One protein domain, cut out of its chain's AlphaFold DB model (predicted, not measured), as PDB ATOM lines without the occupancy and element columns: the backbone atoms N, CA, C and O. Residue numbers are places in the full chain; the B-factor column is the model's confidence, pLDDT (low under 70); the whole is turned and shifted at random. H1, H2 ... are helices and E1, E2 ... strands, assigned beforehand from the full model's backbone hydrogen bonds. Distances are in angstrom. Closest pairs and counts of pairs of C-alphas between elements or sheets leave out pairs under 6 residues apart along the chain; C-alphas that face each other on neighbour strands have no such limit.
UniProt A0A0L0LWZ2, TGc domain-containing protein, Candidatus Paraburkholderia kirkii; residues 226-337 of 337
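What this domain is: This is residues 226 to 337 of the 337 residues of the protein "TGc domain-containing protein" of Candidatus Paraburkholderia kirkii (UniProt A0A0L0LWZ2). A twisted sheet of four strands, E1, E2, E4 and E3, curls round helix H2, with H1 grazing the sheet and a small hairpin, E5 and E6, beyond one end of it. From there the last helix sticks out as an arm, residues 323 to 337 standing free. The printed part has 112 residues, in the order E1 E2 H1 H2 E3 E4 E5 E6 H3, a mixed class of helices and strands; both sheets are antiparallel. It is only just compact, close to loose, with a radius of gyration of the C-alphas of 15.8 A and spans of 50 by 40 by 23 A.

How they stand to each other: E1, residues 226 to 233, and E2, residues 239 to 248, form a hairpin, with N 228 and O 244 2.8 A apart, within hydrogen-bond range. E2 bends by 52 degrees at residue 242. H1, residues 249 to 262, only grazes the sheet, with its residues 249 to 255. H2, residues 264 to 275, forms a helical hairpin with H1; they touch through residues 255 to 259 and 264 to 267 alone, at a steep tilt of 41 degrees, opposite ways, the closest C-alphas being those of Asp 259 and Gly 267, 5.6 A. E3, residues 279 to 285, is an edge strand, and its closest C-alpha pair with H2 is Pro 279 and Cys 272, 6.0 A. E4, residues 296 to 305, bends by 57 degrees at residue 302 and is antiparallel to E3, with N 283 and O 302 at 2.9 A, and to E2, with N 243 and O 301 at 2.8 A. E2, H1, H2 and E3 make a split strand-helix-strand unit, two strands running the same way with E4 between them, its crossover right-handed. H2 is on one face of this sheet, making two layers. E5, residues 310 to 312, and E6, residues 315 to 317, form a hairpin, with N 310 and O 317 at 2.9 A. H3, residues 321 to 336, is not on the four-stranded sheet and is apart from H1 and H2. In H1 and H3 every O i to N i+4 pair is within hydrogen-bond range; in H2 7 of 8 are.

Where its parts are: E1 begins at C-alpha 226, (-0.642, -23.103, 28.764), and is 22.3 A long. E2 measures 27.0 A, H1 19.9 A, H2 17.4 A, E3 15.6 A and E4 25.7 A. H3, 22.0 A long, ends at C-alpha 336, (-18.349, -44.360, 27.911).

The domain as a whole: The C-alphas of Leu 292 and Ala 313 are the two farthest apart, 50.3 A. The printed part has no cut and no long link. The mean pLDDT of the printed part is 88.7; residues 235, 320 to 323 and 336 to 337 are under 70.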
ATOM      1  N   ASP A 226      -0.094 -24.458  28.741       93.56
ATOM      2  CA  ASP A 226      -0.642 -23.103  28.764       93.56
ATOM      3  C   ASP A 226      -0.158 -22.380  27.500       93.56
ATOM      4  O   ASP A 226       1.022 -22.459  27.152       93.56
ATOM      5  N   ALA A 227      -1.059 -21.727  26.769       93.12
ATOM      6  CA  ALA A 227      -0.739 -21.087  25.501       93.12
ATOM      7  C   ALA A 227      -1.447 -19.740  25.349       93.12
ATOM      8  O   ALA A 227      -2.671 -19.636  25.425       93.12
ATOM      9  N   LYS A 228      -0.666 -18.713  25.004       95.81
ATOM     10  CA  LYS A 228      -1.157 -17.415  24.545       95.81
ATOM     11  C   LYS A 228      -0.799 -17.234  23.079       95.81
ATOM     12  O   LYS A 228       0.377 -17.127  22.733       95.81
ATOM     13  N   LEU A 229      -1.821 -17.176  22.230       93.81
ATOM     14  CA  LEU A 229      -1.671 -17.051  20.782       93.81
ATOM     15  C   LEU A 229      -2.200 -15.695  20.314       93.81
ATOM     16  O   LEU A 229      -3.312 -15.301  20.666       93.81
ATOM     17  N   ARG A 230      -1.421 -14.987  19.496       95.31
ATOM     18  CA  ARG A 230      -1.881 -13.820  18.741       95.31
ATOM     19  C   ARG A 230      -1.871 -14.172  17.264       95.31
ATOM     20  O   ARG A 230      -0.808 -14.367  16.686       95.31
ATOM     21  N   GLN A 231      -3.055 -14.234  16.672       92.31
ATOM     22  CA  GLN A 231      -3.225 -14.609  15.274       92.31
ATOM     23  C   GLN A 231      -3.571 -13.375  14.442       92.31
ATOM     24  O   GLN A 231      -4.345 -12.520  14.879       92.31
ATOM     25  N   ARG A 232      -2.969 -13.261  13.258       93.75
ATOM     26  CA  ARG A 232      -3.323 -12.259  12.249       93.75
ATOM     27  C   ARG A 232      -3.639 -12.983  10.953       93.75
ATOM     28  O   ARG A 232      -2.775 -13.676  10.424       93.75
ATOM     29  N   PHE A 233      -4.848 -12.800  10.448       90.81
ATOM     30  CA  PHE A 233      -5.287 -13.386   9.188       90.81
ATOM     31  C   PHE A 233      -5.008 -12.405   8.051       90.81
ATOM     32  O   PHE A 233      -5.311 -11.216   8.177       90.81
ATOM     33  N   ALA A 234      -4.389 -12.887   6.980       75.69
ATOM     34  CA  ALA A 234      -4.039 -12.088   5.813       75.69
ATOM     35  C   ALA A 234      -4.109 -12.977   4.571       75.69
ATOM     36  O   ALA A 234      -3.700 -14.131   4.620       75.69
ATOM     37  N   ASP A 235      -4.594 -12.430   3.457       69.75
ATOM     38  CA  ASP A 235      -4.581 -13.086   2.146       69.75
ATOM     39  C   ASP A 235      -5.300 -14.447   2.086       69.75
ATOM     40  O   ASP A 235      -4.698 -15.517   1.965       69.75
ATOM     41  N   GLY A 236      -6.633 -14.397   2.095       85.25
ATOM     42  CA  GLY A 236      -7.477 -15.578   1.916       85.25
ATOM     43  C   GLY A 236      -7.453 -16.498   3.134       85.25
ATOM     44  O   GLY A 236      -7.915 -16.114   4.202       85.25
ATOM     45  N   GLU A 237      -6.941 -17.716   2.958       89.50
ATOM     46  CA  GLU A 237      -6.921 -18.769   3.988       89.50
ATOM     47  C   GLU A 237      -5.697 -18.681   4.911       89.50
ATOM     48  O   GLU A 237      -5.633 -19.374   5.921       89.50
ATOM     49  N   LYS A 238      -4.714 -17.831   4.589       92.69
ATOM     50  CA  LYS A 238      -3.434 -17.776   5.301       92.69
ATOM     51  C   LYS A 238      -3.484 -16.886   6.542       92.69
ATOM     52  O   LYS A 238      -4.328 -16.004   6.715       92.69
ATOM     53  N   GLY A 239      -2.520 -17.095   7.428       93.25
ATOM     54  CA  GLY A 239      -2.336 -16.263   8.605       93.25
ATOM     55  C   GLY A 239      -0.943 -16.372   9.204       93.25
ATOM     56  O   GLY A 239      -0.097 -17.150   8.770       93.25
ATOM     57  N   SER A 240      -0.709 -15.564  10.229       94.88
ATOM     58  CA  SER A 240       0.484 -15.629  11.070       94.88
ATOM     59  C   SER A 240       0.092 -15.800  12.531       94.88
ATOM     60  O   SER A 240      -0.915 -15.245  12.982       94.88
ATOM     61  N   ILE A 241       0.894 -16.561  13.270       95.19
ATOM     62  CA  ILE A 241       0.699 -16.852  14.687       95.19
ATOM     63  C   ILE A 241       1.967 -16.463  15.444       95.19
ATOM     64  O   ILE A 241       3.038 -17.012  15.196       95.19
ATOM     65  N   ASP A 242       1.819 -15.550  16.401       97.56
ATOM     66  CA  ASP A 242       2.801 -15.301  17.456       97.56
ATOM     67  C   ASP A 242       2.340 -16.042  18.721       97.56
ATOM     68  O   ASP A 242       1.340 -15.671  19.344       97.56
ATOM     69  N   GLY A 243       3.040 -17.117  19.085       96.75
ATOM     70  CA  GLY A 243       2.701 -17.990  20.208       96.75
ATOM     71  C   GLY A 243       3.690 -17.886  21.368       96.75
ATOM     72  O   GLY A 243       4.902 -17.888  21.167       96.75
ATOM     73  N   THR A 244       3.177 -17.838  22.597       97.94
ATOM     74  CA  THR A 244       3.936 -18.110  23.830       97.94
ATOM     75  C   THR A 244       3.302 -19.305  24.526       97.94
ATOM     76  O   THR A 244       2.119 -19.254  24.852       97.94
ATOM     77  N   LEU A 245       4.074 -20.370  24.725       96.62
ATOM     78  CA  LEU A 245       3.620 -21.636  25.290       96.62
ATOM     79  C   LEU A 245       4.425 -21.967  26.550       96.62
ATOM     80  O   LEU A 245       5.627 -21.701  26.612       96.62
ATOM     81  N   ALA A 246       3.777 -22.602  27.518       96.94
ATOM     82  CA  ALA A 246       4.407 -23.295  28.630       96.94
ATOM     83  C   ALA A 246       3.943 -24.754  28.610       96.94
ATOM     84  O   ALA A 246       2.782 -25.052  28.886       96.94
ATOM     85  N   LEU A 247       4.849 -25.657  28.236       95.50
ATOM     86  CA  LEU A 247       4.598 -27.095  28.230       95.50
ATOM     87  C   LEU A 247       4.905 -27.675  29.610       95.50
ATOM     88  O   LEU A 247       5.880 -27.268  30.242       95.50
ATOM     89  N   GLY A 248       4.117 -28.650  30.046       93.38
ATOM     90  CA  GLY A 248       4.308 -29.355  31.308       93.38
ATOM     91  C   GLY A 248       3.852 -30.809  31.229       93.38
ATOM     92  O   GLY A 248       3.305 -31.264  30.221       93.38
ATOM     93  N   GLY A 249       4.096 -31.549  32.309       90.19
ATOM     94  CA  GLY A 249       3.664 -32.939  32.454       90.19
ATOM     95  C   GLY A 249       4.079 -33.845  31.292       90.19
ATOM     96  O   GLY A 249       5.191 -33.740  30.769       90.19
ATOM     97  N   HIS A 250       3.176 -34.742  30.888       86.44
ATOM     98  CA  HIS A 250       3.456 -35.757  29.871       86.44
ATOM     99  C   HIS A 250       3.813 -35.160  28.502       86.44
ATOM    100  O   HIS A 250       4.755 -35.624  27.875       86.44
ATOM    101  N   MET A 251       3.172 -34.061  28.089       90.00
ATOM    102  CA  MET A 251       3.460 -33.425  26.796       90.00
ATOM    103  C   MET A 251       4.908 -32.923  26.703       90.00
ATOM    104  O   MET A 251       5.556 -33.032  25.663       90.00
ATOM    105  N   LEU A 252       5.446 -32.396  27.807       93.81
ATOM    106  CA  LEU A 252       6.851 -32.006  27.874       93.81
ATOM    107  C   LEU A 252       7.790 -33.221  27.944       93.81
ATOM    108  O   LEU A 252       8.892 -33.175  27.389       93.81
ATOM    109  N   MET A 253       7.379 -34.298  28.616       92.12
ATOM    110  CA  MET A 253       8.133 -35.554  28.610       92.12
ATOM    111  C   MET A 253       8.245 -36.110  27.187       92.12
ATOM    112  O   MET A 253       9.357 -36.401  26.758       92.12
ATOM    113  N   ASP A 254       7.146 -36.161  26.435       90.94
ATOM    114  CA  ASP A 254       7.118 -36.653  25.053       90.94
ATOM    115  C   ASP A 254       7.984 -35.798  24.131       90.94
ATOM    116  O   ASP A 254       8.794 -36.331  23.373       90.94
ATOM    117  N   LEU A 255       7.904 -34.467  24.261       94.50
ATOM    118  CA  LEU A 255       8.803 -33.559  23.547       94.50
ATOM    119  C   LEU A 255      10.274 -33.851  23.879       94.50
ATOM    120  O   LEU A 255      11.119 -33.856  22.990       94.50
ATOM    121  N   SER A 256      10.590 -34.107  25.150       94.75
ATOM    122  CA  SER A 256      11.960 -34.393  25.595       94.75
ATOM    123  C   SER A 256      12.467 -35.747  25.084       94.75
ATOM    124  O   SER A 256      13.645 -35.884  24.752       94.75
ATOM    125  N   VAL A 257      11.585 -36.745  24.977       92.62
ATOM    126  CA  VAL A 257      11.894 -38.046  24.368       92.62
ATOM    127  C   VAL A 257      12.087 -37.915  22.859       92.62
ATOM    128  O   VAL A 257      13.077 -38.426  22.334       92.62
ATOM    129  N   SER A 258      11.199 -37.195  22.169       92.38
ATOM    130  CA  SER A 258      11.314 -36.921  20.733       92.38
ATOM    131  C   SER A 258      12.608 -36.169  20.422       92.38
ATOM    132  O   SER A 258      13.382 -36.610  19.581       92.38
ATOM    133  N   ASP A 259      12.935 -35.116  21.174       94.88
ATOM    134  CA  ASP A 259      14.197 -34.388  21.015       94.88
ATOM    135  C   ASP A 259      15.424 -35.293  21.197       94.88
ATOM    136  O   ASP A 259      16.408 -35.154  20.469       94.88
ATOM    137  N   ARG A 260      15.380 -36.219  22.164       91.69
ATOM    138  CA  ARG A 260      16.469 -37.169  22.425       91.69
ATOM    139  C   ARG A 260      16.636 -38.186  21.293       91.69
ATOM    140  O   ARG A 260      17.770 -38.539  20.978       91.69
ATOM    141  N   ASN A 261      15.536 -38.664  20.716       91.88
ATOM    142  CA  ASN A 261      15.537 -39.750  19.731       91.88
ATOM    143  C   ASN A 261      15.658 -39.253  18.282       91.88
ATOM    144  O   ASN A 261      16.324 -39.883  17.466       91.88
ATOM    145  N   GLU A 262      15.018 -38.129  17.967       93.25
ATOM    146  CA  GLU A 262      14.842 -37.593  16.610       93.25
ATOM    147  C   GLU A 262      15.493 -36.215  16.420       93.25
ATOM    148  O   GLU A 262      15.613 -35.725  15.296       93.25
ATOM    149  N   GLY A 263      15.933 -35.581  17.508       92.94
ATOM    150  CA  GLY A 263      16.558 -34.266  17.493       92.94
ATOM    151  C   GLY A 263      15.569 -33.105  17.622       92.94
ATOM    152  O   GLY A 263      14.385 -33.198  17.290       92.94
ATOM    153  N   LYS A 264      16.099 -31.955  18.058       93.31
ATOM    154  CA  LYS A 264      15.332 -30.731  18.352       93.31
ATOM    155  C   LYS A 264      14.414 -30.289  17.206       93.31
ATOM    156  O   LYS A 264      13.302 -29.828  17.453       93.31
ATOM    157  N   SER A 265      14.862 -30.426  15.958       91.75
ATOM    158  CA  SER A 265      14.090 -30.017  14.779       91.75
ATOM    159  C   SER A 265      12.798 -30.821  14.604       91.75
ATOM    160  O   SER A 265      11.822 -30.293  14.074       91.75
ATOM    161  N   SER A 266      12.762 -32.085  15.046       90.69
ATOM    162  CA  SER A 266      11.526 -32.877  15.041       90.69
ATOM    163  C   SER A 266      10.536 -32.334  16.070       90.69
ATOM    164  O   SER A 266       9.402 -32.007  15.717       90.69
ATOM    165  N   GLY A 267      11.008 -32.092  17.298       93.06
ATOM    166  CA  GLY A 267      10.213 -31.459  18.349       93.06
ATOM    167  C   GLY A 267       9.724 -30.054  17.984       93.06
ATOM    168  O   GLY A 267       8.592 -29.696  18.292       93.06
ATOM    169  N   ASP A 268      10.533 -29.260  17.272       95.31
ATOM    170  CA  ASP A 268      10.113 -27.944  16.776       95.31
ATOM    171  C   ASP A 268       8.930 -28.070  15.811       95.31
ATOM    172  O   ASP A 268       7.940 -27.370  15.989       95.31
ATOM    173  N   ARG A 269       8.979 -29.007  14.851       92.56
ATOM    174  CA  ARG A 269       7.851 -29.268  13.939       92.56
ATOM    175  C   ARG A 269       6.591 -29.686  14.693       92.56
ATOM    176  O   ARG A 269       5.523 -29.159  14.393       92.56
ATOM    177  N   ALA A 270       6.717 -30.556  15.696       91.25
ATOM    178  CA  ALA A 270       5.590 -30.964  16.533       91.25
ATOM    179  C   ALA A 270       4.958 -29.772  17.278       91.25
ATOM    180  O   ALA A 270       3.737 -29.641  17.317       91.25
ATOM    181  N   ILE A 271       5.776 -28.851  17.802       94.12
ATOM    182  CA  ILE A 271       5.295 -27.604  18.419       94.12
ATOM    183  C   ILE A 271       4.563 -26.728  17.396       94.12
ATOM    184  O   ILE A 271       3.545 -26.126  17.733       94.12
ATOM    185  N   CYS A 272       5.048 -26.641  16.155       93.50
ATOM    186  CA  CYS A 272       4.369 -25.862  15.118       93.50
ATOM    187  C   CYS A 272       2.978 -26.441  14.816       93.50
ATOM    188  O   CYS A 272       1.993 -25.701  14.800       93.50
ATOM    189  N   SER A 273       2.895 -27.763  14.650       90.94
ATOM    190  CA  SER A 273       1.643 -28.494  14.413       90.94
ATOM    191  C   SER A 273       0.672 -28.459  15.595       90.94
ATOM    192  O   SER A 273      -0.514 -28.680  15.409       90.94
ATOM    193  N   LEU A 274       1.143 -28.156  16.810       88.62
ATOM    194  CA  LEU A 274       0.281 -28.013  17.987       88.62
ATOM    195  C   LEU A 274      -0.614 -26.767  17.917       88.62
ATOM    196  O   LEU A 274      -1.690 -26.738  18.514       88.62
ATOM    197  N   ILE A 275      -0.151 -25.699  17.256       88.88
ATOM    198  CA  ILE A 275      -0.836 -24.398  17.283       88.88
ATOM    199  C   ILE A 275      -1.230 -23.851  15.913       88.88
ATOM    200  O   ILE A 275      -2.059 -22.938  15.895       88.88
ATOM    201  N   ALA A 276      -0.701 -24.385  14.813       90.69
ATOM    202  CA  ALA A 276      -1.076 -24.034  13.443       90.69
ATOM    203  C   ALA A 276      -1.787 -25.206  12.760       90.69
ATOM    204  O   ALA A 276      -1.399 -26.355  12.957       90.69
ATOM    205  N   THR A 277      -2.790 -24.902  11.938       89.44
ATOM    206  CA  THR A 277      -3.559 -25.912  11.199       89.44
ATOM    207  C   THR A 277      -2.714 -26.539  10.089       89.44
ATOM    208  O   THR A 277      -2.678 -27.758   9.942       89.44
ATOM    209  N   GLU A 278      -2.010 -25.709   9.314       91.19
ATOM    210  CA  GLU A 278      -1.090 -26.151   8.267       91.19
ATOM    211  C   GLU A 278       0.225 -25.352   8.370       91.19
ATOM    212  O   GLU A 278       0.364 -24.281   7.769       91.19
ATOM    213  N   PRO A 279       1.195 -25.812   9.185       92.44
ATOM    214  CA  PRO A 279       2.396 -25.039   9.483       92.44
ATOM    215  C   PRO A 279       3.302 -24.889   8.250       92.44
ATOM    216  O   PRO A 279       3.842 -25.865   7.732       92.44
ATOM    217  N   GLY A 280       3.507 -23.644   7.815       93.56
ATOM    218  CA  GLY A 280       4.486 -23.248   6.807       93.56
ATOM    219  C   GLY A 280       5.834 -22.883   7.434       93.56
ATOM    220  O   GLY A 280       6.440 -23.668   8.164       93.56
ATOM    221  N   GLN A 281       6.331 -21.669   7.163       94.31
ATOM    222  CA  GLN A 281       7.550 -21.179   7.812       94.31
ATOM    223  C   GLN A 281       7.330 -21.094   9.327       94.31
ATOM    224  O   GLN A 281       6.467 -20.349   9.788       94.31
ATOM    225  N   CYS A 282       8.127 -21.839  10.091       95.12
ATOM    226  CA  CYS A 282       8.023 -21.907  11.541       95.12
ATOM    227  C   CYS A 282       9.381 -21.641  12.192       95.12
ATOM    228  O   CYS A 282      10.375 -22.292  11.868       95.12
ATOM    229  N   ASN A 283       9.417 -20.688  13.120       96.81
ATOM    230  CA  ASN A 283      10.581 -20.390  13.944       96.81
ATOM    231  C   ASN A 283      10.229 -20.614  15.416       96.81
ATOM    232  O   ASN A 283       9.343 -19.942  15.943       96.81
ATOM    233  N   VAL A 284      10.921 -21.552  16.069       97.69
ATOM    234  CA  VAL A 284      10.682 -21.940  17.464       97.69
ATOM    235  C   VAL A 284      11.890 -21.572  18.324       97.69
ATOM    236  O   VAL A 284      12.956 -22.185  18.240       97.69
ATOM    237  N   GLU A 285      11.704 -20.602  19.216       97.69
ATOM    238  CA  GLU A 285      12.684 -20.202  20.221       97.69
ATOM    239  C   GLU A 285      12.415 -20.956  21.530       97.69
ATOM    240  O   GLU A 285      11.410 -20.745  22.216       97.69
ATOM    241  N   ARG A 286      13.333 -21.860  21.881       96.00
ATOM    242  CA  ARG A 286      13.312 -22.641  23.123       96.00
ATOM    243  C   ARG A 286      14.706 -23.177  23.441       96.00
ATOM    244  O   ARG A 286      15.562 -23.246  22.558       96.00
ATOM    245  N   ARG A 287      14.928 -23.589  24.690       94.06
ATOM    246  CA  ARG A 287      16.172 -24.268  25.101       94.06
ATOM    247  C   ARG A 287      16.258 -25.680  24.488       94.06
ATOM    248  O   ARG A 287      15.378 -26.102  23.747       94.06
ATOM    249  N   ALA A 288      17.339 -26.407  24.744       91.31
ATOM    250  CA  ALA A 288      17.321 -27.854  24.543       91.31
ATOM    251  C   ALA A 288      16.588 -28.502  25.725       91.31
ATOM    252  O   ALA A 288      16.729 -28.047  26.865       91.31
ATOM    253  N   THR A 289      15.813 -29.550  25.460       94.38
ATOM    254  CA  THR A 289      15.322 -30.433  26.522       94.38
ATOM    255  C   THR A 289      16.484 -31.249  27.097       94.38
ATOM    256  O   THR A 289      17.599 -31.261  26.566       94.38
ATOM    257  N   SER A 290      16.261 -31.888  28.243       92.06
ATOM    258  CA  SER A 290      17.274 -32.709  28.902       92.06
ATOM    259  C   SER A 290      16.623 -33.898  29.595       92.06
ATOM    260  O   SER A 290      15.402 -33.945  29.720       92.06
ATOM    261  N   PHE A 291      17.436 -34.830  30.099       95.00
ATOM    262  CA  PHE A 291      16.942 -35.923  30.938       95.00
ATOM    263  C   PHE A 291      16.087 -35.412  32.104       95.00
ATOM    264  O   PHE A 291      15.047 -35.991  32.392       95.00
ATOM    265  N   LEU A 292      16.503 -34.323  32.762       95.75
ATOM    266  CA  LEU A 292      15.702 -33.705  33.811       95.75
ATOM    267  C   LEU A 292      14.661 -32.778  33.179       95.75
ATOM    268  O   LEU A 292      15.008 -31.761  32.574       95.75
ATOM    269  N   VAL A 293      13.395 -33.123  33.370       94.25
ATOM    270  CA  VAL A 293      12.255 -32.374  32.851       94.25
ATOM    271  C   VAL A 293      11.790 -31.370  33.914       94.25
ATOM    272  O   VAL A 293      11.495 -31.780  35.041       94.25
ATOM    273  N   PRO A 294      11.763 -30.056  33.613       93.00
ATOM    274  CA  PRO A 294      11.228 -29.058  34.533       93.00
ATOM    275  C   PRO A 294       9.699 -29.148  34.614       93.00
ATOM    276  O   PRO A 294       9.054 -29.709  33.737       93.00
ATOM    277  N   GLU A 295       9.111 -28.541  35.644       90.81
ATOM    278  CA  GLU A 295       7.651 -28.482  35.796       90.81
ATOM    279  C   GLU A 295       6.973 -27.735  34.637       90.81
ATOM    280  O   GLU A 295       5.940 -28.168  34.130       90.81
ATOM    281  N   GLN A 296       7.590 -26.635  34.199       92.88
ATOM    282  CA  GLN A 296       7.156 -25.853  33.052       92.88
ATOM    283  C   GLN A 296       8.328 -25.550  32.126       92.88
ATOM    284  O   GLN A 296       9.446 -25.257  32.562       92.88
ATOM    285  N   TYR A 297       8.049 -25.578  30.831       95.81
ATOM    286  CA  TYR A 297       9.021 -25.363  29.778       95.81
ATOM    287  C   TYR A 297       8.505 -24.338  28.773       95.81
ATOM    288  O   TYR A 297       7.541 -24.576  28.045       95.81
ATOM    289  N   ALA A 298       9.155 -23.176  28.762       97.25
ATOM    290  CA  ALA A 298       8.746 -22.038  27.957       97.25
ATOM    291  C   ALA A 298       9.192 -22.176  26.497       97.25
ATOM    292  O   ALA A 298      10.349 -22.504  26.208       97.25
ATOM    293  N   VAL A 299       8.281 -21.847  25.589       97.94
ATOM    294  CA  VAL A 299       8.508 -21.817  24.147       97.94
ATOM    295  C   VAL A 299       7.894 -20.555  23.561       97.94
ATOM    296  O   VAL A 299       6.785 -20.162  23.924       97.94
ATOM    297  N   LYS A 300       8.600 -19.934  22.618       98.19
ATOM    298  CA  LYS A 300       8.022 -18.935  21.721       98.19
ATOM    299  C   LYS A 300       8.056 -19.460  20.299       98.19
ATOM    300  O   LYS A 300       9.039 -20.075  19.895       98.19
ATOM    301  N   ALA A 301       6.995 -19.212  19.549       97.50
ATOM    302  CA  ALA A 301       6.912 -19.620  18.158       97.50
ATOM    303  C   ALA A 301       6.361 -18.484  17.298       97.50
ATOM    304  O   ALA A 301       5.399 -17.822  17.685       97.50
ATOM    305  N   HIS A 302       6.969 -18.287  16.132       97.75
ATOM    306  CA  HIS A 302       6.422 -17.470  15.058       97.75
ATOM    307  C   HIS A 302       6.172 -18.367  13.851       97.75
ATOM    308  O   HIS A 302       7.098 -19.029  13.375       97.75
ATOM    309  N   ILE A 303       4.922 -18.425  13.396       96.12
ATOM    310  CA  ILE A 303       4.480 -19.404  12.402       96.12
ATOM    311  C   ILE A 303       3.640 -18.718  11.339       96.12
ATOM    312  O   ILE A 303       2.707 -17.984  11.663       96.12
ATOM    313  N   THR A 304       3.926 -19.016  10.079       95.31
ATOM    314  CA  THR A 304       2.989 -18.803   8.977       95.31
ATOM    315  C   THR A 304       2.077 -20.019   8.883       95.31
ATOM    316  O   THR A 304       2.553 -21.117   8.601       95.31
ATOM    317  N   ASP A 305       0.784 -19.835   9.125       93.38
ATOM    318  CA  ASP A 305      -0.230 -20.875   8.956       93.38
ATOM    319  C   ASP A 305      -0.811 -20.759   7.545       93.38
ATOM    320  O   ASP A 305      -1.370 -19.724   7.164       93.38
ATOM    321  N   LEU A 306      -0.606 -21.796   6.737       93.06
ATOM    322  CA  LEU A 306      -1.032 -21.824   5.342       93.06
ATOM    323  C   LEU A 306      -2.550 -22.007   5.210       93.06
ATOM    324  O   LEU A 306      -3.088 -21.678   4.154       93.06
ATOM    325  N   ARG A 307      -3.216 -22.452   6.286       91.19
ATOM    326  CA  ARG A 307      -4.665 -22.672   6.365       91.19
ATOM    327  C   ARG A 307      -5.217 -22.234   7.728       91.19
ATOM    328  O   ARG A 307      -5.801 -23.010   8.482       91.19
ATOM    329  N   ALA A 308      -5.013 -20.960   8.047       90.12
ATOM    330  CA  ALA A 308      -5.513 -20.313   9.258       90.12
ATOM    331  C   ALA A 308      -7.042 -20.118   9.263       90.12
ATOM    332  O   ALA A 308      -7.638 -20.012  10.336       90.12
ATOM    333  N   LEU A 309      -7.660 -20.023   8.080       90.38
ATOM    334  CA  LEU A 309      -9.106 -19.898   7.888       90.38
ATOM    335  C   LEU A 309      -9.597 -20.943   6.884       90.38
ATOM    336  O   LEU A 309      -8.954 -21.166   5.861       90.38
ATOM    337  N   ASP A 310     -10.773 -21.505   7.141       87.81
ATOM    338  CA  ASP A 310     -11.468 -22.374   6.194       87.81
ATOM    339  C   ASP A 310     -12.315 -21.530   5.239       87.81
ATOM    340  O   ASP A 310     -12.951 -20.549   5.639       87.81
ATOM    341  N   ARG A 311     -12.362 -21.914   3.961       86.25
ATOM    342  CA  ARG A 311     -13.201 -21.247   2.963       86.25
ATOM    343  C   ARG A 311     -14.483 -22.029   2.720       86.25
ATOM    344  O   ARG A 311     -14.458 -23.133   2.185       86.25
ATOM    345  N   ASN A 312     -15.622 -21.411   3.016       85.56
ATOM    346  CA  ASN A 312     -16.939 -22.005   2.811       85.56
ATOM    347  C   ASN A 312     -17.878 -21.028   2.095       85.56
ATOM    348  O   ASN A 312     -18.068 -19.895   2.534       85.56
ATOM    349  N   ALA A 313     -18.443 -21.444   0.956       84.94
ATOM    350  CA  ALA A 313     -19.372 -20.645   0.144       84.94
ATOM    351  C   ALA A 313     -18.913 -19.188  -0.121       84.94
ATOM    352  O   ALA A 313     -19.717 -18.256  -0.145       84.94
ATOM    353  N   GLY A 314     -17.603 -18.976  -0.302       81.94
ATOM    354  CA  GLY A 314     -17.010 -17.654  -0.549       81.94
ATOM    355  C   GLY A 314     -16.750 -16.800   0.699       81.94
ATOM    356  O   GLY A 314     -16.256 -15.685   0.557       81.94
ATOM    357  N   LYS A 315     -17.032 -17.312   1.902       85.38
ATOM    358  CA  LYS A 315     -16.672 -16.706   3.191       85.38
ATOM    359  C   LYS A 315     -15.461 -17.417   3.793       85.38
ATOM    360  O   LYS A 315     -15.207 -18.576   3.472       85.38
ATOM    361  N   PHE A 316     -14.740 -16.709   4.658       86.75
ATOM    362  CA  PHE A 316     -13.664 -17.275   5.465       86.75
ATOM    363  C   PHE A 316     -14.137 -17.429   6.904       86.75
ATOM    364  O   PHE A 316     -14.661 -16.479   7.490       86.75
ATOM    365  N   GLU A 317     -13.962 -18.620   7.456       86.62
ATOM    366  CA  GLU A 317     -14.383 -18.978   8.803       86.62
ATOM    367  C   GLU A 317     -13.166 -19.402   9.617       86.62
ATOM    368  O   GLU A 317     -12.302 -20.145   9.155       86.62
ATOM    369  N   PHE A 318     -13.088 -18.909  10.850       82.62
ATOM    370  CA  PHE A 318     -12.093 -19.383  11.796       82.62
ATOM    371  C   PHE A 318     -12.641 -20.620  12.503       82.62
ATOM    372  O   PHE A 318     -13.490 -20.505  13.389       82.62
ATOM    373  N   ALA A 319     -12.141 -21.792  12.124       72.31
ATOM    374  CA  ALA A 319     -12.413 -23.038  12.818       72.31
ATOM    375  C   ALA A 319     -11.114 -23.593  13.410       72.31
ATOM    376  O   ALA A 319     -10.057 -23.584  12.783       72.31
ATOM    377  N   ARG A 320     -11.191 -24.094  14.645       69.25
ATOM    378  CA  ARG A 320     -10.124 -24.892  15.265       69.25
ATOM    379  C   ARG A 320     -10.650 -26.311  15.446       69.25
ATOM    380  O   ARG A 320     -11.080 -26.651  16.553       69.25
ATOM    381  N   PRO A 321     -10.689 -27.110  14.366       62.16
ATOM    382  CA  PRO A 321     -11.287 -28.442  14.390       62.16
ATOM    383  C   PRO A 321     -10.673 -29.339  15.472       62.16
ATOM    384  O   PRO A 321     -11.390 -30.132  16.081       62.16
ATOM    385  N   ASP A 322      -9.399 -29.139  15.812       67.19
ATOM    386  CA  ASP A 322      -8.713 -29.906  16.857       67.19
ATOM    387  C   ASP A 322      -9.323 -29.691  18.247       67.19
ATOM    388  O   ASP A 322      -9.487 -30.645  19.004       67.19
ATOM    389  N   PHE A 323      -9.741 -28.464  18.587       68.38
ATOM    390  CA  PHE A 323     -10.379 -28.198  19.880       68.38
ATOM    391  C   PHE A 323     -11.782 -28.798  19.957       68.38
ATOM    392  O   PHE A 323     -12.141 -29.359  20.990       68.38
ATOM    393  N   ALA A 324     -12.568 -28.708  18.881       70.62
ATOM    394  CA  ALA A 324     -13.881 -29.349  18.825       70.62
ATOM    395  C   ALA A 324     -13.745 -30.877  18.945       70.62
ATOM    396  O   ALA A 324     -14.428 -31.499  19.755       70.62
ATOM    397  N   THR A 325     -12.779 -31.460  18.233       74.69
ATOM    398  CA  THR A 325     -12.481 -32.897  18.283       74.69
ATOM    399  C   THR A 325     -12.031 -33.340  19.674       74.69
ATOM    400  O   THR A 325     -12.488 -34.374  20.160       74.69
ATOM    401  N   LEU A 326     -11.184 -32.551  20.347       73.06
ATOM    402  CA  LEU A 326     -10.771 -32.797  21.732       73.06
ATOM    403  C   LEU A 326     -11.959 -32.748  22.697       73.06
ATOM    404  O   LEU A 326     -12.092 -33.630  23.549       73.06
ATOM    405  N   TRP A 327     -12.849 -31.762  22.555       75.81
ATOM    406  CA  TRP A 327     -14.060 -31.667  23.371       75.81
ATOM    407  C   TRP A 327     -15.007 -32.839  23.141       75.81
ATOM    408  O   TRP A 327     -15.523 -33.408  24.105       75.81
ATOM    409  N   ASP A 328     -15.191 -33.247  21.890       78.88
ATOM    410  CA  ASP A 328     -16.013 -34.399  21.544       78.88
ATOM    411  C   ASP A 328     -15.407 -35.702  22.065       78.88
ATOM    412  O   ASP A 328     -16.130 -36.552  22.592       78.88
ATOM    413  N   ALA A 329     -14.084 -35.862  21.968       75.81
ATOM    414  CA  ALA A 329     -13.365 -37.001  22.529       75.81
ATOM    415  C   ALA A 329     -13.522 -37.056  24.052       75.81
ATOM    416  O   ALA A 329     -13.890 -38.101  24.590       75.81
ATOM    417  N   PHE A 330     -13.344 -35.928  24.744       75.06
ATOM    418  CA  PHE A 330     -13.555 -35.833  26.186       75.06
ATOM    419  C   PHE A 330     -15.009 -36.133  26.580       75.06
ATOM    420  O   PHE A 330     -15.262 -36.872  27.534       75.06
ATOM    421  N   ALA A 331     -15.983 -35.616  25.829       78.50
ATOM    422  CA  ALA A 331     -17.395 -35.893  26.057       78.50
ATOM    423  C   ALA A 331     -17.736 -37.375  25.830       78.50
ATOM    424  O   ALA A 331     -18.505 -37.949  26.602       78.50
ATOM    425  N   ARG A 332     -17.154 -38.015  24.804       74.88
ATOM    426  CA  ARG A 332     -17.272 -39.464  24.572       74.88
ATOM    427  C   ARG A 332     -16.649 -40.264  25.713       74.88
ATOM    428  O   ARG A 332     -17.322 -41.146  26.235       74.88
ATOM    429  N   TYR A 333     -15.437 -39.914  26.145       72.62
ATOM    430  CA  TYR A 333     -14.769 -40.543  27.287       72.62
ATOM    431  C   TYR A 333     -15.635 -40.472  28.551       72.62
ATOM    432  O   TYR A 333     -15.951 -41.498  29.142       72.62
ATOM    433  N   LYS A 334     -16.146 -39.288  28.918       72.75
ATOM    434  CA  LYS A 334     -17.025 -39.146  30.093       72.75
ATOM    435  C   LYS A 334     -18.310 -39.973  30.017       72.75
ATOM    436  O   LYS A 334     -18.837 -40.344  31.062       72.75
ATOM    437  N   ARG A 335     -18.850 -40.203  28.817       74.56
ATOM    438  CA  ARG A 335     -20.061 -41.015  28.625       74.56
ATOM    439  C   ARG A 335     -19.780 -42.516  28.681       74.56
ATOM    440  O   ARG A 335     -20.638 -43.251  29.159       74.56
ATOM    441  N   ASN A 336     -18.618 -42.949  28.196       69.00
ATOM    442  CA  ASN A 336     -18.349 -44.360  27.911       69.00
ATOM    443  C   ASN A 336     -17.337 -45.022  28.867       69.00
ATOM    444  O   ASN A 336     -17.317 -46.249  28.937       69.00
ATOM    445  N   GLY A 337     -16.561 -44.242  29.632       52.66
ATOM    446  CA  GLY A 337     -15.584 -44.729  30.617       52.66
ATOM    447  C   GLY A 337     -14.286 -45.232  30.007       52.66
ATOM    448  O   GLY A 337     -13.800 -46.285  30.473       52.66
TER     449      GLY A 337